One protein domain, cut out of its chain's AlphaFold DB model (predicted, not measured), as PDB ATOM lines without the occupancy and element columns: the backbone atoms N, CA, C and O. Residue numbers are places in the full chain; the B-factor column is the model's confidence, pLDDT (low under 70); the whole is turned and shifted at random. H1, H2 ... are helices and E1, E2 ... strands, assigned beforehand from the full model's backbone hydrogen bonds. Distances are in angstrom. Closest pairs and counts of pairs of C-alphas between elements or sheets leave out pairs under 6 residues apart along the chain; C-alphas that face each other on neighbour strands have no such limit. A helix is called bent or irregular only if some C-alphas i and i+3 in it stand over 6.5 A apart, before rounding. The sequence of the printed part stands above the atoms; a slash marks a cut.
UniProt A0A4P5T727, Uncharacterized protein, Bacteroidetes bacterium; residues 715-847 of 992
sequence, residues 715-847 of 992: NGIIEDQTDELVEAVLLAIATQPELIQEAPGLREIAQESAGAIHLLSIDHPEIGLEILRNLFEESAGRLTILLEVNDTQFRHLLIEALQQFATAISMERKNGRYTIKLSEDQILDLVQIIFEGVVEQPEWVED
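AT A GLANCE: This is residues 715 to 847 of the 992 residues of an uncharacterized protein of Bacteroidetes bacterium (UniProt A0A4P5T727). Picture a helical body of two layers: H1, H4 and H7 lie side by side in a slightly bent row, running the same way, and H3 and H6, a pair side by side that runs against them, make the second layer, with H3 packed on H4 and H6 packed on H7. At one end of this body sit the short H2, H5 and H8 and a tiny hairpin of E1 and E2; towards the other end the link from H6 to H7 makes a loop whose residues 812 to 818 stick out. The printed part has 133 residues with eight named helices and two named strands, in the order H1 H2 H3 H4 H5 E1 E2 H6 H7 H8; the sheet, E1 - E2, is antiparallel, and the class is mostly helix. The whole is compact, with a radius of gyration of the C-alphas of 15.3 A and spans of 49 by 41 by 26 A.

IN THESE COORDINATES: Start at Asn 715 and go on to C-alpha 719 at (-20.941, 25.378, -17.490), where H1 begins; it runs through residues 719 to 735, 24.1 A long. H2, residues 737 to 740, is neither bent nor irregular, but only just: C-alphas 737 and 740 are 6.2 A apart. Next come H3, residues 746 to 759, 20.5 A, and H4, residues 766 to 779, 20.2 A, which begins at C-alpha 766 at (-25.709, 21.194, -6.773). H5, residues 783 to 786, leads into the strand E1, residues 787 to 789, and after it comes E2, residues 794 to 796. H6 covers residues 797 to 810, 19.8 A, and H7 residues 824 to 840, 24.4 A. H8, residues 842 to 847, ends at C-alpha 847 at (-40.860, 36.961, 14.527); it is irregular, with C-alphas 844 and 847 8.2 A apart.

HOW THE PARTS SIT: Begin with H4, H6 and H7, an up-and-down bundle, each helix running against the one before it in the chain. H4 and H6 are close but not clearly touching, nearest at the C-alphas of Leu 775 and Leu 798, 6.8 A, at a steep tilt of 35.1 degrees, only just past shallow. H6 and H7 form a helical hairpin and touch, closest at the C-alphas of Leu 798 and Phe 835, 6.1 A, at a steep tilt of 40 degrees. H4 and H7 touch at a shallow tilt of 14 degrees, the same way, with the C-alphas of Ile 767 and Glu 824 closest at 6.6 A. Look next at H1, which touches H4 at Leu 725 and Arg 773, their C-alphas 4.8 A apart, at a shallow tilt of 21 degrees, the same way. H3 touches H6 at a shallow tilt of 16 degrees, the same way, closest at the C-alphas of Ala 756 and Gln 803, 4.7 A. H4 touches H3 with its residues 768 to 772 alone, at a steep tilt of 50 degrees, opposite ways; the C-alphas of Ile 757 and Gly 768 are closest, 6.3 A. H6 touches H8 with its residues 797 to 801 alone, closest at the C-alphas of Ala 801 and Val 845, 5.7 A. H7 and H8 touch only at the corner, and only just, with 3 pairs of C-alphas within 8 A. H2 is near H1 and H3, and H5 is near H6. In the hairpin E1 and E2, N 788 and O 795 are within hydrogen-bond range at 2.9 A, as are N 795 and O 788 at 2.8 A. In H1, H3, H4, H6 and H7 every O i to N i+4 pair is within hydrogen-bond range; H8 has 0 of 2, but 2 of 3 O i to N i+3 pairs, and H2 and H5 are too short for an O i to N i+4 pair.

THE WHOLE: The two C-alphas farthest apart are those of Pro 737 and Asn 815, 49.2 A. The printed part has no cut. The one long link joins H6 to H7, with 13 residues, of which 812 to 818 stand free. The mean pLDDT of the printed part is 80.0; look for values under 70 at residues 715 to 717, 741 to 744, 761 to 766, 790 to 793 and 812 to 821.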
ATOM      1  N   ASN A 715     -14.047  18.671 -10.028       57.72
ATOM      2  CA  ASN A 715     -14.215  18.084 -11.359       57.72
ATOM      3  C   ASN A 715     -14.252  19.110 -12.510       57.72
ATOM      4  O   ASN A 715     -14.428  18.683 -13.652       57.72
ATOM      5  N   GLY A 716     -14.026  20.398 -12.229       61.66
ATOM      6  CA  GLY A 716     -14.183  21.504 -13.179       61.66
ATOM      7  C   GLY A 716     -15.453  22.319 -12.916       61.66
ATOM      8  O   GLY A 716     -16.186  22.031 -11.972       61.66
ATOM      9  N   ILE A 717     -15.685  23.350 -13.730       69.94
ATOM     10  CA  ILE A 717     -16.905  24.167 -13.680       69.94
ATOM     11  C   ILE A 717     -17.991  23.473 -14.511       69.94
ATOM     12  O   ILE A 717     -17.732  23.034 -15.630       69.94
ATOM     13  N   ILE A 718     -19.190  23.317 -13.941       70.56
ATOM     14  CA  ILE A 718     -20.366  22.822 -14.668       70.56
ATOM     15  C   ILE A 718     -20.959  24.032 -15.393       70.56
ATOM     16  O   ILE A 718     -21.666  24.818 -14.766       70.56
ATOM     17  N   GLU A 719     -20.606  24.197 -16.671       72.56
ATOM     18  CA  GLU A 719     -20.941  25.378 -17.490       72.56
ATOM     19  C   GLU A 719     -22.432  25.732 -17.398       72.56
ATOM     20  O   GLU A 719     -22.745  26.790 -16.868       72.56
ATOM     21  N   ASP A 720     -23.341  24.808 -17.740       77.50
ATOM     22  CA  ASP A 720     -24.793  25.070 -17.778       77.50
ATOM     23  C   ASP A 720     -25.346  25.714 -16.480       77.50
ATOM     24  O   ASP A 720     -25.973  26.768 -16.521       77.50
ATOM     25  N   GLN A 721     -25.080  25.122 -15.307       73.56
ATOM     26  CA  GLN A 721     -25.584  25.637 -14.019       73.56
ATOM     27  C   GLN A 721     -24.870  26.917 -13.572       73.56
ATOM     28  O   GLN A 721     -25.447  27.764 -12.888       73.56
ATOM     29  N   THR A 722     -23.588  27.049 -13.919       81.31
ATOM     30  CA  THR A 722     -22.810  28.237 -13.557       81.31
ATOM     31  C   THR A 722     -23.255  29.424 -14.402       81.31
ATOM     32  O   THR A 722     -23.403  30.517 -13.863       81.31
ATOM     33  N   ASP A 723     -23.557  29.204 -15.679       86.12
ATOM     34  CA  ASP A 723     -24.043  30.228 -16.599       86.12
ATOM     35  C   ASP A 723     -25.426  30.735 -16.194       86.12
ATOM     36  O   ASP A 723     -25.630  31.946 -16.124       86.12
ATOM     37  N   GLU A 724     -26.345  29.846 -15.809       87.56
ATOM     38  CA  GLU A 724     -27.652  30.254 -15.280       87.56
ATOM     39  C   GLU A 724     -27.516  31.104 -13.996       87.56
ATOM     40  O   GLU A 724     -28.197  32.123 -13.837       87.56
ATOM     41  N   LEU A 725     -26.581  30.762 -13.096       87.19
ATOM     42  CA  LEU A 725     -26.266  31.600 -11.932       87.19
ATOM     43  C   LEU A 725     -25.660  32.952 -12.345       87.19
ATOM     44  O   LEU A 725     -26.024  33.988 -11.784       87.19
ATOM     45  N   VAL A 726     -24.733  32.964 -13.307       89.88
ATOM     46  CA  VAL A 726     -24.120  34.193 -13.832       89.88
ATOM     47  C   VAL A 726     -25.193  35.107 -14.422       89.88
ATOM     48  O   VAL A 726     -25.198  36.301 -14.118       89.88
ATOM     49  N   GLU A 727     -26.132  34.570 -15.201       91.31
ATOM     50  CA  GLU A 727     -27.259  35.315 -15.767       91.31
ATOM     51  C   GLU A 727     -28.148  35.928 -14.675       91.31
ATOM     52  O   GLU A 727     -28.443  37.130 -14.723       91.31
ATOM     53  N   ALA A 728     -28.508  35.149 -13.649       90.06
ATOM     54  CA  ALA A 728     -29.282  35.624 -12.501       90.06
ATOM     55  C   ALA A 728     -28.579  36.773 -11.758       90.06
ATOM     56  O   ALA A 728     -29.179  37.809 -11.450       90.06
ATOM     57  N   VAL A 729     -27.275  36.629 -11.509       90.44
ATOM     58  CA  VAL A 729     -26.465  37.648 -10.829       90.44
ATOM     59  C   VAL A 729     -26.313  38.901 -11.694       90.44
ATOM     60  O   VAL A 729     -26.445  40.017 -11.188       90.44
ATOM     61  N   LEU A 730     -26.085  38.753 -13.000       90.94
ATOM     62  CA  LEU A 730     -26.023  39.879 -13.933       90.94
ATOM     63  C   LEU A 730     -27.345  40.652 -13.966       90.94
ATOM     64  O   LEU A 730     -27.325  41.884 -13.981       90.94
ATOM     65  N   LEU A 731     -28.487  39.959 -13.919       90.50
ATOM     66  CA  LEU A 731     -29.805  40.586 -13.830       90.50
ATOM     67  C   LEU A 731     -29.973  41.375 -12.517       90.50
ATOM     68  O   LEU A 731     -30.433  42.526 -12.533       90.50
ATOM     69  N   ALA A 732     -29.545  40.805 -11.388       87.88
ATOM     70  CA  ALA A 732     -29.557  41.483 -10.092       87.88
ATOM     71  C   ALA A 732     -28.669  42.744 -10.098       87.88
ATOM     72  O   ALA A 732     -29.111  43.821  -9.700       87.88
ATOM     73  N   ILE A 733     -27.458  42.664 -10.650       88.88
ATOM     74  CA  ILE A 733     -26.537  43.805 -10.782       88.88
ATOM     75  C   ILE A 733     -27.086  44.873 -11.732       88.88
ATOM     76  O   ILE A 733     -26.959  46.068 -11.463       88.88
ATOM     77  N   ALA A 734     -27.688  44.470 -12.853       86.94
ATOM     78  CA  ALA A 734     -28.254  45.403 -13.824       86.94
ATOM     79  C   ALA A 734     -29.373  46.257 -13.209       86.94
ATOM     80  O   ALA A 734     -29.562  47.408 -13.609       86.94
ATOM     81  N   THR A 735     -30.092  45.706 -12.228       84.56
ATOM     82  CA  THR A 735     -31.116  46.432 -11.468       84.56
ATOM     83  C   THR A 735     -30.538  47.207 -10.281       84.56
ATOM     84  O   THR A 735     -30.979  48.332 -10.050       84.56
ATOM     85  N   GLN A 736     -29.516  46.676  -9.598       83.44
ATOM     86  CA  GLN A 736     -28.848  47.311  -8.457       83.44
ATOM     87  C   GLN A 736     -27.306  47.271  -8.595       83.44
ATOM     88  O   GLN A 736     -26.648  46.385  -8.046       83.44
ATOM     89  N   PRO A 737     -26.685  48.260  -9.269       82.88
ATOM     90  CA  PRO A 737     -25.232  48.273  -9.495       82.88
ATOM     91  C   PRO A 737     -24.383  48.373  -8.216       82.88
ATOM     92  O   PRO A 737     -23.200  48.028  -8.226       82.88
ATOM     93  N   GLU A 738     -24.978  48.848  -7.117       79.50
ATOM     94  CA  GLU A 738     -24.342  48.998  -5.801       79.50
ATOM     95  C   GLU A 738     -23.843  47.658  -5.234       79.50
ATOM     96  O   GLU A 738     -22.854  47.656  -4.507       79.50
ATOM     97  N   LEU A 739     -24.404  46.518  -5.667       81.94
ATOM     98  CA  LEU A 739     -23.984  45.164  -5.264       81.94
ATOM     99  C   LEU A 739     -22.510  44.829  -5.564       81.94
ATOM    100  O   LEU A 739     -21.972  43.861  -5.025       81.94
ATOM    101  N   ILE A 740     -21.856  45.597  -6.441       80.31
ATOM    102  CA  ILE A 740     -20.433  45.428  -6.774       80.31
ATOM    103  C   ILE A 740     -19.528  46.288  -5.877       80.31
ATOM    104  O   ILE A 740     -18.363  45.948  -5.680       80.31
ATOM    105  N   GLN A 741     -20.017  47.434  -5.391       67.31
ATOM    106  CA  GLN A 741     -19.176  48.489  -4.805       67.31
ATOM    107  C   GLN A 741     -19.486  48.797  -3.339       67.31
ATOM    108  O   GLN A 741     -18.623  49.340  -2.647       67.31
ATOM    109  N   GLU A 742     -20.684  48.471  -2.864       65.19
ATOM    110  CA  GLU A 742     -21.145  48.786  -1.516       65.19
ATOM    111  C   GLU A 742     -21.400  47.513  -0.714       65.19
ATOM    112  O   GLU A 742     -21.796  46.487  -1.258       65.19
ATOM    113  N   ALA A 743     -21.149  47.585   0.595       60.44
ATOM    114  CA  ALA A 743     -21.503  46.513   1.511       60.44
ATOM    115  C   ALA A 743     -22.979  46.677   1.928       60.44
ATOM    116  O   ALA A 743     -23.345  47.757   2.401       60.44
ATOM    117  N   PRO A 744     -23.805  45.624   1.820       66.62
ATOM    118  CA  PRO A 744     -23.424  44.263   1.432       66.62
ATOM    119  C   PRO A 744     -23.276  44.082  -0.081       66.62
ATOM    120  O   PRO A 744     -24.185  44.399  -0.846       66.62
ATOM    121  N   GLY A 745     -22.144  43.520  -0.498       78.12
ATOM    122  CA  GLY A 745     -21.914  43.133  -1.878       78.12
ATOM    123  C   GLY A 745     -22.361  41.695  -2.136       78.12
ATOM    124  O   GLY A 745     -22.830  40.980  -1.244       78.12
ATOM    125  N   LEU A 746     -22.166  41.234  -3.374       83.50
ATOM    126  CA  LEU A 746     -22.469  39.854  -3.786       83.50
ATOM    127  C   LEU A 746     -21.851  38.796  -2.862       83.50
ATOM    128  O   LEU A 746     -22.470  37.773  -2.569       83.50
ATOM    129  N   ARG A 747     -20.625  39.048  -2.396       76.75
ATOM    130  CA  ARG A 747     -19.881  38.130  -1.537       76.75
ATOM    131  C   ARG A 747     -20.547  37.965  -0.176       76.75
ATOM    132  O   ARG A 747     -20.652  36.839   0.302       76.75
ATOM    133  N   GLU A 748     -20.978  39.056   0.448       79.69
ATOM    134  CA  GLU A 748     -21.662  39.005   1.739       79.69
ATOM    135  C   GLU A 748     -22.991  38.248   1.631       79.69
ATOM    136  O   GLU A 748     -23.246  37.349   2.433       79.69
ATOM    137  N   ILE A 749     -23.793  38.544   0.599       83.69
ATOM    138  CA  ILE A 749     -25.067  37.852   0.326       83.69
ATOM    139  C   ILE A 749     -24.837  36.345   0.166       83.69
ATOM    140  O   ILE A 749     -25.533  35.529   0.776       83.69
ATOM    141  N   ALA A 750     -23.827  35.951  -0.606       79.69
ATOM    142  CA  ALA A 750     -23.512  34.544  -0.806       79.69
ATOM    143  C   ALA A 750     -23.021  33.860   0.471       79.69
ATOM    144  O   ALA A 750     -23.459  32.755   0.777       79.69
ATOM    145  N   GLN A 751     -22.154  34.512   1.253       78.69
ATOM    146  CA  GLN A 751     -21.654  33.967   2.518       78.69
ATOM    147  C   GLN A 751     -22.771  33.721   3.537       78.69
ATOM    148  O   GLN A 751     -22.771  32.680   4.198       78.69
ATOM    149  N   GLU A 752     -23.734  34.635   3.659       79.94
ATOM    150  CA  GLU A 752     -24.883  34.425   4.544       79.94
ATOM    151  C   GLU A 752     -25.816  33.321   4.026       79.94
ATOM    152  O   GLU A 752     -26.284  32.485   4.808       79.94
ATOM    153  N   SER A 753     -26.014  33.257   2.705       83.56
ATOM    154  CA  SER A 753     -26.779  32.189   2.049       83.56
ATOM    155  C   SER A 753     -26.147  30.818   2.291       83.56
ATOM    156  O   SER A 753     -26.844  29.865   2.634       83.56
ATOM    157  N   ALA A 754     -24.818  30.718   2.218       78.19
ATOM    158  CA  ALA A 754     -24.074  29.489   2.482       78.19
ATOM    159  C   ALA A 754     -24.311  28.944   3.889       78.19
ATOM    160  O   ALA A 754     -24.457  27.736   4.078       78.19
ATOM    161  N   GLY A 755     -24.375  29.834   4.885       76.56
ATOM    162  CA  GLY A 755     -24.705  29.457   6.257       76.56
ATOM    163  C   GLY A 755     -26.081  28.794   6.350       76.56
ATOM    164  O   GLY A 755     -26.227  27.772   7.021       76.56
ATOM    165  N   ALA A 756     -27.068  29.331   5.630       78.50
ATOM    166  CA  ALA A 756     -28.418  28.781   5.565       78.50
ATOM    167  C   ALA A 756     -28.466  27.440   4.810       78.50
ATOM    168  O   ALA A 756     -29.053  26.475   5.299       78.50
ATOM    169  N   ILE A 757     -27.787  27.350   3.664       79.44
ATOM    170  CA  ILE A 757     -27.692  26.129   2.851       79.44
ATOM    171  C   ILE A 757     -27.012  25.006   3.647       79.44
ATOM    172  O   ILE A 757     -27.489  23.872   3.656       79.44
ATOM    173  N   HIS A 758     -25.953  25.313   4.403       77.12
ATOM    174  CA  HIS A 758     -25.263  24.332   5.241       77.12
ATOM    175  C   HIS A 758     -26.180  23.733   6.326       77.12
ATOM    176  O   HIS A 758     -26.023  22.566   6.693       77.12
ATOM    177  N   LEU A 759     -27.164  24.483   6.845       75.12
ATOM    178  CA  LEU A 759     -28.132  23.952   7.818       75.12
ATOM    179  C   LEU A 759     -29.019  22.852   7.226       75.12
ATOM    180  O   LEU A 759     -29.452  21.966   7.965       75.12
ATOM    181  N   LEU A 760     -29.231  22.844   5.906       73.56
ATOM    182  CA  LEU A 760     -30.001  21.799   5.234       73.56
ATOM    183  C   LEU A 760     -29.321  20.418   5.336       73.56
ATOM    184  O   LEU A 760     -29.998  19.403   5.180       73.56
ATOM    185  N   SER A 761     -28.020  20.357   5.670       61.03
ATOM    186  CA  SER A 761     -27.251  19.109   5.843       61.03
ATOM    187  C   SER A 761     -27.397  18.142   4.657       61.03
ATOM    188  O   SER A 761     -27.529  16.931   4.843       61.03
ATOM    189  N   ILE A 762     -27.435  18.684   3.438       59.56
ATOM    190  CA  ILE A 762     -27.586  17.915   2.202       59.56
ATOM    191  C   ILE A 762     -26.183  17.561   1.704       59.56
ATOM    192  O   ILE A 762     -25.349  18.441   1.520       59.56
ATOM    193  N   ASP A 763     -25.923  16.274   1.476       51.72
ATOM    194  CA  ASP A 763     -24.633  15.747   0.994       51.72
ATOM    195  C   ASP A 763     -24.358  16.065  -0.503       51.72
ATOM    196  O   ASP A 763     -23.517  15.414  -1.125       51.72
ATOM    197  N   HIS A 764     -25.067  17.030  -1.106       57.25
ATOM    198  CA  HIS A 764     -25.080  17.274  -2.553       57.25
ATOM    199  C   HIS A 764     -24.825  18.761  -2.886       57.25
ATOM    200  O   HIS A 764     -25.629  19.608  -2.497       57.25
ATOM    201  N   PRO A 765     -23.722  19.094  -3.589       58.81
ATOM    202  CA  PRO A 765     -23.286  20.476  -3.833       58.81
ATOM    203  C   PRO A 765     -24.174  21.261  -4.818       58.81
ATOM    204  O   PRO A 765     -24.201  22.485  -4.769       58.81
ATOM    205  N   GLU A 766     -24.931  20.576  -5.681       68.12
ATOM    206  CA  GLU A 766     -25.709  21.194  -6.773       68.12
ATOM    207  C   GLU A 766     -26.908  22.017  -6.272       68.12
ATOM    208  O   GLU A 766     -27.259  23.033  -6.864       68.12
ATOM    209  N   ILE A 767     -27.496  21.655  -5.125       76.19
ATOM    210  CA  ILE A 767     -28.656  22.379  -4.584       76.19
ATOM    211  C   ILE A 767     -28.308  23.811  -4.150       76.19
ATOM    212  O   ILE A 767     -29.162  24.695  -4.182       76.19
ATOM    213  N   GLY A 768     -27.057  24.055  -3.748       78.81
ATOM    214  CA  GLY A 768     -26.609  25.381  -3.327       78.81
ATOM    215  C   GLY A 768     -26.621  26.388  -4.476       78.81
ATOM    216  O   GLY A 768     -27.039  27.529  -4.275       78.81
ATOM    217  N   LEU A 769     -26.239  25.945  -5.679       80.06
ATOM    218  CA  LEU A 769     -26.276  26.759  -6.894       80.06
ATOM    219  C   LEU A 769     -27.695  27.171  -7.250       80.06
ATOM    220  O   LEU A 769     -27.944  28.356  -7.434       80.06
ATOM    221  N   GLU A 770     -28.623  26.216  -7.284       83.88
ATOM    222  CA  GLU A 770     -30.020  26.489  -7.630       83.88
ATOM    223  C   GLU A 770     -30.698  27.407  -6.612       83.88
ATOM    224  O   GLU A 770     -31.445  28.310  -6.982       83.88
ATOM    225  N   ILE A 771     -30.398  27.238  -5.319       86.81
ATOM    226  CA  ILE A 771     -30.905  28.140  -4.278       86.81
ATOM    227  C   ILE A 771     -30.356  29.556  -4.476       86.81
ATOM    228  O   ILE A 771     -31.113  30.517  -4.352       86.81
ATOM    229  N   LEU A 772     -29.063  29.704  -4.783       86.44
ATOM    230  CA  LEU A 772     -28.459  31.012  -5.049       86.44
ATOM    231  C   LEU A 772     -28.996  31.641  -6.335       86.44
ATOM    232  O   LEU A 772     -29.298  32.833  -6.330       86.44
ATOM    233  N   ARG A 773     -29.163  30.852  -7.403       89.06
ATOM    234  CA  ARG A 773     -29.777  31.281  -8.664       89.06
ATOM    235  C   ARG A 773     -31.176  31.828  -8.396       89.06
ATOM    236  O   ARG A 773     -31.414  33.004  -8.650       89.06
ATOM    237  N   ASN A 774     -32.044  31.028  -7.771       89.31
ATOM    238  CA  ASN A 774     -33.401  31.440  -7.402       89.31
ATOM    239  C   ASN A 774     -33.393  32.677  -6.490       89.31
ATOM    240  O   ASN A 774     -34.204  33.578  -6.668       89.31
ATOM    241  N   LEU A 775     -32.467  32.760  -5.525       91.00
ATOM    242  CA  LEU A 775     -32.349  33.924  -4.648       91.00
ATOM    243  C   LEU A 775     -32.048  35.193  -5.447       91.00
ATOM    244  O   LEU A 775     -32.713  36.204  -5.231       91.00
ATOM    245  N   PHE A 776     -31.066  35.167  -6.352       90.06
ATOM    246  CA  PHE A 776     -30.713  36.336  -7.161       90.06
ATOM    247  C   PHE A 776     -31.792  36.680  -8.192       90.06
ATOM    248  O   PHE A 776     -32.065  37.866  -8.382       90.06
ATOM    249  N   GLU A 777     -32.447  35.684  -8.795       90.81
ATOM    250  CA  GLU A 777     -33.582  35.881  -9.708       90.81
ATOM    251  C   GLU A 777     -34.764  36.557  -9.008       90.81
ATOM    252  O   GLU A 777     -35.234  37.597  -9.469       90.81
ATOM    253  N   GLU A 778     -35.196  36.034  -7.860       89.50
ATOM    254  CA  GLU A 778     -36.312  36.598  -7.087       89.50
ATOM    255  C   GLU A 778     -35.973  37.968  -6.487       89.50
ATOM    256  O   GLU A 778     -36.835  38.840  -6.318       89.50
ATOM    257  N   SER A 779     -34.689  38.195  -6.205       87.38
ATOM    258  CA  SER A 779     -34.197  39.482  -5.716       87.38
ATOM    259  C   SER A 779     -34.067  40.532  -6.822       87.38
ATOM    260  O   SER A 779     -34.068  41.738  -6.534       87.38
ATOM    261  N   ALA A 780     -33.977  40.117  -8.089       84.50
ATOM    262  CA  ALA A 780     -33.763  41.022  -9.206       84.50
ATOM    263  C   ALA A 780     -34.908  42.041  -9.330       84.50
ATOM    264  O   ALA A 780     -36.089  41.714  -9.433       84.50
ATOM    265  N   GLY A 781     -34.564  43.331  -9.298       79.06
ATOM    266  CA  GLY A 781     -35.540  44.425  -9.333       79.06
ATOM    267  C   GLY A 781     -36.382  44.608  -8.060       79.06
ATOM    268  O   GLY A 781     -37.210  45.520  -8.028       79.06
ATOM    269  N   ARG A 782     -36.175  43.793  -7.014       84.44
ATOM    270  CA  ARG A 782     -36.898  43.856  -5.725       84.44
ATOM    271  C   ARG A 782     -35.973  43.976  -4.507       84.44
ATOM    272  O   ARG A 782     -36.455  44.134  -3.388       84.44
ATOM    273  N   LEU A 783     -34.658  44.006  -4.728       81.06
ATOM    274  CA  LEU A 783     -33.615  44.174  -3.710       81.06
ATOM    275  C   LEU A 783     -33.889  45.292  -2.700       81.06
ATOM    276  O   LEU A 783     -33.673  45.083  -1.519       81.06
ATOM    277  N   THR A 784     -34.419  46.449  -3.104       77.88
ATOM    278  CA  THR A 784     -34.711  47.546  -2.156       77.88
ATOM    279  C   THR A 784     -35.743  47.172  -1.084       77.88
ATOM    280  O   THR A 784     -35.756  47.775  -0.017       77.88
ATOM    281  N   ILE A 785     -36.628  46.214  -1.374       83.12
ATOM    282  CA  ILE A 785     -37.633  45.700  -0.432       83.12
ATOM    283  C   ILE A 785     -37.054  44.531   0.369       83.12
ATOM    284  O   ILE A 785     -37.330  44.397   1.554       83.12
ATOM    285  N   LEU A 786     -36.246  43.692  -0.282       85.06
ATOM    286  CA  LEU A 786     -35.709  42.458   0.294       85.06
ATOM    287  C   LEU A 786     -34.416  42.658   1.092       85.06
ATOM    288  O   LEU A 786     -33.986  41.735   1.780       85.06
ATOM    289  N   LEU A 787     -33.792  43.831   0.995       82.88
ATOM    290  CA  LEU A 787     -32.533  44.163   1.645       82.88
ATOM    291  C   LEU A 787     -32.730  45.292   2.659       82.88
ATOM    292  O   LEU A 787     -32.912  46.456   2.301       82.88
ATOM    293  N   GLU A 788     -32.618  44.956   3.939       80.31
ATOM    294  CA  GLU A 788     -32.606  45.921   5.035       80.31
ATOM    295  C   GLU A 788     -31.157  46.185   5.463       80.31
ATOM    296  O   GLU A 788     -30.467  45.295   5.958       80.31
ATOM    297  N   VAL A 789     -30.669  47.416   5.293       70.50
ATOM    298  CA  VAL A 789     -29.301  47.798   5.688       70.50
ATOM    299  C   VAL A 789     -29.345  48.646   6.961       70.50
ATOM    300  O   VAL A 789     -29.915  49.737   6.961       70.50
ATOM    301  N   ASN A 790     -28.717  48.167   8.040       69.88
ATOM    302  CA  ASN A 790     -28.491  48.920   9.278       69.88
ATOM    303  C   ASN A 790     -27.000  49.283   9.431       69.88
ATOM    304  O   ASN A 790     -26.136  48.673   8.809       69.88
ATOM    305  N   ASP A 791     -26.676  50.220  10.335       56.75
ATOM    306  CA  ASP A 791     -25.314  50.764  10.549       56.75
ATOM    307  C   ASP A 791     -24.212  49.715  10.852       56.75
ATOM    308  O   ASP A 791     -23.026  50.047  10.834       56.75
ATOM    309  N   THR A 792     -24.569  48.464  11.176       55.31
ATOM    310  CA  THR A 792     -23.611  47.403  11.550       55.31
ATOM    311  C   THR A 792     -23.801  46.060  10.846       55.31
ATOM    312  O   THR A 792     -22.890  45.239  10.910       55.31
ATOM    313  N   GLN A 793     -24.962  45.804  10.239       67.19
ATOM    314  CA  GLN A 793     -25.332  44.531   9.605       67.19
ATOM    315  C   GLN A 793     -26.393  44.800   8.535       67.19
ATOM    316  O   GLN A 793     -27.219  45.699   8.707       67.19
ATOM    317  N   PHE A 794     -26.388  44.011   7.465       79.50
ATOM    318  CA  PHE A 794     -27.518  43.938   6.549       79.50
ATOM    319  C   PHE A 794     -28.357  42.707   6.875       79.50
ATOM    320  O   PHE A 794     -27.906  41.804   7.575       79.50
ATOM    321  N   ARG A 795     -29.587  42.703   6.386       84.00
ATOM    322  CA  ARG A 795     -30.541  41.621   6.556       84.00
ATOM    323  C   ARG A 795     -31.236  41.419   5.220       84.00
ATOM    324  O   ARG A 795     -31.959  42.295   4.754       84.00
ATOM    325  N   HIS A 796     -30.957  40.290   4.580       89.00
ATOM    326  CA  HIS A 796     -31.604  39.907   3.332       89.00
ATOM    327  C   HIS A 796     -32.769  38.963   3.639       89.00
ATOM    328  O   HIS A 796     -32.559  37.840   4.103       89.00
ATOM    329  N   LEU A 797     -33.998  39.392   3.357       90.38
ATOM    330  CA  LEU A 797     -35.215  38.699   3.788       90.38
ATOM    331  C   LEU A 797     -35.306  37.266   3.241       90.38
ATOM    332  O   LEU A 797     -35.640  36.350   3.987       90.38
ATOM    333  N   LEU A 798     -34.908  37.032   1.983       92.50
ATOM    334  CA  LEU A 798     -34.867  35.671   1.420       92.50
ATOM    335  C   LEU A 798     -33.843  34.754   2.110       92.50
ATOM    336  O   LEU A 798     -34.098  33.562   2.267       92.50
ATOM    337  N   ILE A 799     -32.708  35.293   2.570       91.25
ATOM    338  CA  ILE A 799     -31.704  34.502   3.296       91.25
ATOM    339  C   ILE A 799     -32.261  34.091   4.656       91.25
ATOM    340  O   ILE A 799     -32.121  32.942   5.067       91.25
ATOM    341  N   GLU A 800     -32.925  35.004   5.358       91.44
ATOM    342  CA  GLU A 800     -33.521  34.699   6.655       91.44
ATOM    343  C   GLU A 800     -34.707  33.739   6.530       91.44
ATOM    344  O   GLU A 800     -34.825  32.807   7.326       91.44
ATOM    345  N   ALA A 801     -35.524  33.878   5.486       93.06
ATOM    346  CA  ALA A 801     -36.551  32.902   5.141       93.06
ATOM    347  C   ALA A 801     -35.949  31.504   4.917       93.06
ATOM    348  O   ALA A 801     -36.432  30.516   5.480       93.06
ATOM    349  N   LEU A 802     -34.839  31.423   4.171       91.88
ATOM    350  CA  LEU A 802     -34.096  30.181   3.960       91.88
ATOM    351  C   LEU A 802     -33.543  29.614   5.276       91.88
ATOM    352  O   LEU A 802     -33.621  28.408   5.498       91.88
ATOM    353  N   GLN A 803     -33.028  30.453   6.180       90.44
ATOM    354  CA  GLN A 803     -32.556  30.026   7.503       90.44
ATOM    355  C   GLN A 803     -33.696  29.487   8.375       90.44
ATOM    356  O   GLN A 803     -33.536  28.444   9.018       90.44
ATOM    357  N   GLN A 804     -34.849  30.159   8.392       92.38
ATOM    358  CA  GLN A 804     -36.039  29.724   9.127       92.38
ATOM    359  C   GLN A 804     -36.548  28.372   8.614       92.38
ATOM    360  O   GLN A 804     -36.797  27.455   9.408       92.38
ATOM    361  N   PHE A 805     -36.618  28.221   7.290       90.75
ATOM    362  CA  PHE A 805     -36.947  26.967   6.622       90.75
ATOM    363  C   PHE A 805     -35.945  25.858   6.963       90.75
ATOM    364  O   PHE A 805     -36.335  24.802   7.470       90.75
ATOM    365  N   ALA A 806     -34.648  26.110   6.758       87.69
ATOM    366  CA  ALA A 806     -33.589  25.140   7.004       87.69
ATOM    367  C   ALA A 806     -33.576  24.680   8.468       87.69
ATOM    368  O   ALA A 806     -33.432  23.490   8.757       87.69
ATOM    369  N   THR A 807     -33.809  25.601   9.403       87.31
ATOM    370  CA  THR A 807     -33.933  25.300  10.833       87.31
ATOM    371  C   THR A 807     -35.155  24.423  11.118       87.31
ATOM    372  O   THR A 807     -35.041  23.431  11.836       87.31
ATOM    373  N   ALA A 808     -36.319  24.724  10.530       86.12
ATOM    374  CA  ALA A 808     -37.541  23.943  10.748       86.12
ATOM    375  C   ALA A 808     -37.395  22.481  10.292       86.12
ATOM    376  O   ALA A 808     -37.837  21.558  10.994       86.12
ATOM    377  N   ILE A 809     -36.755  22.253   9.140       82.06
ATOM    378  CA  ILE A 809     -36.610  20.906   8.574       82.06
ATOM    379  C   ILE A 809     -35.440  20.108   9.175       82.06
ATOM    380  O   ILE A 809     -35.493  18.877   9.180       82.06
ATOM    381  N   SER A 810     -34.406  20.778   9.703       78.94
ATOM    382  CA  SER A 810     -33.212  20.134  10.282       78.94
ATOM    383  C   SER A 810     -33.351  19.763  11.764       78.94
ATOM    384  O   SER A 810     -32.574  18.952  12.274       78.94
ATOM    385  N   MET A 811     -34.344  20.310  12.474       76.50
ATOM    386  CA  MET A 811     -34.575  20.026  13.895       76.50
ATOM    387  C   MET A 811     -34.801  18.531  14.188       76.50
ATOM    388  O   MET A 811     -35.659  17.875  13.595       76.50
ATOM    389  N   GLU A 812     -34.083  17.990  15.183       68.25
ATOM    390  CA  GLU A 812     -34.240  16.598  15.627       68.25
ATOM    391  C   GLU A 812     -35.574  16.394  16.374       68.25
ATOM    392  O   GLU A 812     -35.858  17.016  17.402       68.25
ATOM    393  N   ARG A 813     -36.415  15.479  15.874       69.88
ATOM    394  CA  ARG A 813     -37.789  15.288  16.366       69.88
ATOM    395  C   ARG A 813     -37.864  14.185  17.428       69.88
ATOM    396  O   ARG A 813     -37.349  13.080  17.251       69.88
ATOM    397  N   LYS A 814     -38.597  14.448  18.525       56.97
ATOM    398  CA  LYS A 814     -38.673  13.634  19.771       56.97
ATOM    399  C   LYS A 814     -39.006  12.139  19.605       56.97
ATOM    400  O   LYS A 814     -38.788  11.373  20.542       56.97
ATOM    401  N   ASN A 815     -39.530  11.712  18.456       53.59
ATOM    402  CA  ASN A 815     -39.914  10.320  18.205       53.59
ATOM    403  C   ASN A 815     -38.896   9.521  17.371       53.59
ATOM    404  O   ASN A 815     -39.127   8.330  17.156       53.59
ATOM    405  N   GLY A 816     -37.798  10.135  16.904       46.91
ATOM    406  CA  GLY A 816     -36.664   9.465  16.243       46.91
ATOM    407  C   GLY A 816     -37.008   8.598  15.022       46.91
ATOM    408  O   GLY A 816     -36.206   7.755  14.630       46.91
ATOM    409  N   ARG A 817     -38.221   8.721  14.464       46.44
ATOM    410  CA  ARG A 817     -38.744   7.806  13.435       46.44
ATOM    411  C   ARG A 817     -38.995   8.450  12.081       46.44
ATOM    412  O   ARG A 817     -39.021   7.702  11.113       46.44
ATOM    413  N   TYR A 818     -39.133   9.766  12.000       49.59
ATOM    414  CA  TYR A 818     -39.268  10.494  10.745       49.59
ATOM    415  C   TYR A 818     -38.692  11.895  10.951       49.59
ATOM    416  O   TYR A 818     -39.193  12.656  11.763       49.59
ATOM    417  N   THR A 819     -37.589  12.187  10.273       52.56
ATOM    418  CA  THR A 819     -37.382  13.479   9.618       52.56
ATOM    419  C   THR A 819     -37.979  13.267   8.231       52.56
ATOM    420  O   THR A 819     -37.715  12.219   7.626       52.56
ATOM    421  N   ILE A 820     -38.837  14.157   7.731       59.47
ATOM    422  CA  ILE A 820     -39.302  14.048   6.343       59.47
ATOM    423  C   ILE A 820     -38.050  14.029   5.462       59.47
ATOM    424  O   ILE A 820     -37.305  14.998   5.415       59.47
ATOM    425  N   LYS A 821     -37.783  12.894   4.809       66.69
ATOM    426  CA  LYS A 821     -36.709  12.805   3.821       66.69
ATOM    427  C   LYS A 821     -37.222  13.441   2.539       66.69
ATOM    428  O   LYS A 821     -37.818  12.739   1.719       66.69
ATOM    429  N   LEU A 822     -37.065  14.755   2.446       77.56
ATOM    430  CA  LEU A 822     -37.265  15.499   1.212       77.56
ATOM    431  C   LEU A 822     -36.112  15.164   0.255       77.56
ATOM    432  O   LEU A 822     -34.970  15.023   0.696       77.56
ATOM    433  N   SER A 823     -36.420  14.954  -1.025       82.19
ATOM    434  CA  SER A 823     -35.390  14.950  -2.074       82.19
ATOM    435  C   SER A 823     -34.948  16.379  -2.392       82.19
ATOM    436  O   SER A 823     -35.617  17.327  -1.993       82.19
ATOM    437  N   GLU A 824     -33.859  16.540  -3.139       80.56
ATOM    438  CA  GLU A 824     -33.364  17.856  -3.574       80.56
ATOM    439  C   GLU A 824     -34.433  18.656  -4.320       80.56
ATOM    440  O   GLU A 824     -34.778  19.742  -3.869       80.56
ATOM    441  N   ASP A 825     -35.067  18.063  -5.338       85.25
ATOM    442  CA  ASP A 825     -36.172  18.698  -6.076       85.25
ATOM    443  C   ASP A 825     -37.299  19.185  -5.152       85.25
ATOM    444  O   ASP A 825     -37.905  20.223  -5.375       85.25
ATOM    445  N   GLN A 826     -37.572  18.435  -4.079       87.50
ATOM    446  CA  GLN A 826     -38.625  18.765  -3.119       87.50
ATOM    447  C   GLN A 826     -38.221  19.900  -2.186       87.50
ATOM    448  O   GLN A 826     -39.083  20.629  -1.707       87.50
ATOM    449  N   ILE A 827     -36.930  20.019  -1.879       87.12
ATOM    450  CA  ILE A 827     -36.396  21.134  -1.103       87.12
ATOM    451  C   ILE A 827     -36.400  22.392  -1.968       87.12
ATOM    452  O   ILE A 827     -36.872  23.417  -1.493       87.12
ATOM    453  N   LEU A 828     -35.958  22.301  -3.225       88.81
ATOM    454  CA  LEU A 828     -35.967  23.420  -4.170       88.81
ATOM    455  C   LEU A 828     -37.378  23.956  -4.418       88.81
ATOM    456  O   LEU A 828     -37.583  25.159  -4.298       88.81
ATOM    457  N   ASP A 829     -38.355  23.077  -4.656       90.75
ATOM    458  CA  ASP A 829     -39.762  23.467  -4.838       90.75
ATOM    459  C   ASP A 829     -40.322  24.176  -3.587       90.75
ATOM    460  O   ASP A 829     -40.944  25.232  -3.677       90.75
ATOM    461  N   LEU A 830     -40.008  23.688  -2.376       90.00
ATOM    462  CA  LEU A 830     -40.424  24.370  -1.140       90.00
ATOM    463  C   LEU A 830     -39.705  25.706  -0.909       90.00
ATOM    464  O   LEU A 830     -40.327  26.643  -0.415       90.00
ATOM    465  N   VAL A 831     -38.413  25.799  -1.236       91.25
ATOM    466  CA  VAL A 831     -37.658  27.057  -1.149       91.25
ATOM    467  C   VAL A 831     -38.238  28.081  -2.116       91.25
ATOM    468  O   VAL A 831     -38.432  29.224  -1.717       91.25
ATOM    469  N   GLN A 832     -38.582  27.670  -3.337       92.69
ATOM    470  CA  GLN A 832     -39.218  28.534  -4.326       92.69
ATOM    471  C   GLN A 832     -40.561  29.075  -3.818       92.69
ATOM    472  O   GLN A 832     -40.755  30.285  -3.817       92.69
ATOM    473  N   ILE A 833     -41.435  28.215  -3.281       90.81
ATOM    474  CA  ILE A 833     -42.713  28.636  -2.674       90.81
ATOM    475  C   ILE A 833     -42.495  29.685  -1.574       90.81
ATOM    476  O   ILE A 833     -43.241  30.659  -1.471       90.81
ATOM    477  N   ILE A 834     -41.482  29.485  -0.726       92.31
ATOM    478  CA  ILE A 834     -41.171  30.411   0.367       92.31
ATOM    479  C   ILE A 834     -40.616  31.727  -0.178       92.31
ATOM    480  O   ILE A 834     -40.998  32.782   0.320       92.31
ATOM    481  N   PHE A 835     -39.735  31.682  -1.178       93.81
ATOM    482  CA  PHE A 835     -39.184  32.887  -1.787       93.81
ATOM    483  C   PHE A 835     -40.284  33.702  -2.454       93.81
ATOM    484  O   PHE A 835     -40.472  34.847  -2.060       93.81
ATOM    485  N   GLU A 836     -41.071  33.109  -3.353       92.00
ATOM    486  CA  GLU A 836     -42.199  33.781  -4.013       92.00
ATOM    487  C   GLU A 836     -43.135  34.441  -2.984       92.00
ATOM    488  O   GLU A 836     -43.455  35.626  -3.098       92.00
ATOM    489  N   GLY A 837     -43.481  33.713  -1.917       89.88
ATOM    490  CA  GLY A 837     -44.323  34.227  -0.840       89.88
ATOM    491  C   GLY A 837     -43.706  35.393  -0.060       89.88
ATOM    492  O   GLY A 837     -44.379  36.393   0.169       89.88
ATOM    493  N   VAL A 838     -42.419  35.325   0.301       93.06
ATOM    494  CA  VAL A 838     -41.715  36.425   0.995       93.06
ATOM    495  C   VAL A 838     -41.574  37.648   0.101       93.06
ATOM    496  O   VAL A 838     -41.612  38.779   0.581       93.06
ATOM    497  N   VAL A 839     -41.413  37.451  -1.204       91.12
ATOM    498  CA  VAL A 839     -41.334  38.577  -2.125       91.12
ATOM    499  C   VAL A 839     -42.679  39.304  -2.238       91.12
ATOM    500  O   VAL A 839     -42.702  40.532  -2.358       91.12
ATOM    501  N   GLU A 840     -43.794  38.577  -2.174       90.19
ATOM    502  CA  GLU A 840     -45.132  39.173  -2.109       90.19
ATOM    503  C   GLU A 840     -45.452  39.770  -0.729       90.19
ATOM    504  O   GLU A 840     -46.110  40.811  -0.655       90.19
ATOM    505  N   GLN A 841     -44.986  39.127   0.346       90.88
ATOM    506  CA  GLN A 841     -45.296  39.446   1.745       90.88
ATOM    507  C   GLN A 841     -44.014  39.423   2.607       90.88
ATOM    508  O   GLN A 841     -43.751  38.452   3.325       90.88
ATOM    509  N   PRO A 842     -43.187  40.489   2.558       89.88
ATOM    510  CA  PRO A 842     -41.892  40.558   3.249       89.88
ATOM    511  C   PRO A 842     -41.962  40.326   4.765       89.88
ATOM    512  O   PRO A 842     -41.020  39.814   5.373       89.88
ATOM    513  N   GLU A 843     -43.094  40.663   5.382       88.12
ATOM    514  CA  GLU A 843     -43.352  40.481   6.808       88.12
ATOM    515  C   GLU A 843     -43.379  39.010   7.264       88.12
ATOM    516  O   GLU A 843     -43.269  38.749   8.461       88.12
ATOM    517  N   TRP A 844     -43.443  38.034   6.347       90.38
ATOM    518  CA  TRP A 844     -43.340  36.598   6.673       90.38
ATOM    519  C   TRP A 844     -42.040  36.219   7.375       90.38
ATOM    520  O   TRP A 844     -41.931  35.154   7.981       90.38
ATOM    521  N   VAL A 845     -41.025  37.062   7.266       90.38
ATOM    522  CA  VAL A 845     -39.724  36.818   7.874       90.38
ATOM    523  C   VAL A 845     -39.689  37.312   9.326       90.38
ATOM    524  O   VAL A 845     -38.849  36.868  10.108       90.38
ATOM    525  N   GLU A 846     -40.607  38.189   9.735       88.06
ATOM    526  CA  GLU A 846     -40.650  38.712  11.102       88.06
ATOM    527  C   GLU A 846     -41.019  37.631  12.132       88.06
ATOM    528  O   GLU A 846     -41.713  36.659  11.837       88.06
ATOM    529  N   ASP A 847     -40.524  37.795  13.363       86.44
ATOM    530  CA  ASP A 847     -40.860  36.961  14.527       86.44
ATOM    531  C   ASP A 847     -40.728  35.435  14.317       86.44
ATOM    532  O   ASP A 847     -41.423  34.648  14.959       86.44
TER     533      ASP A 847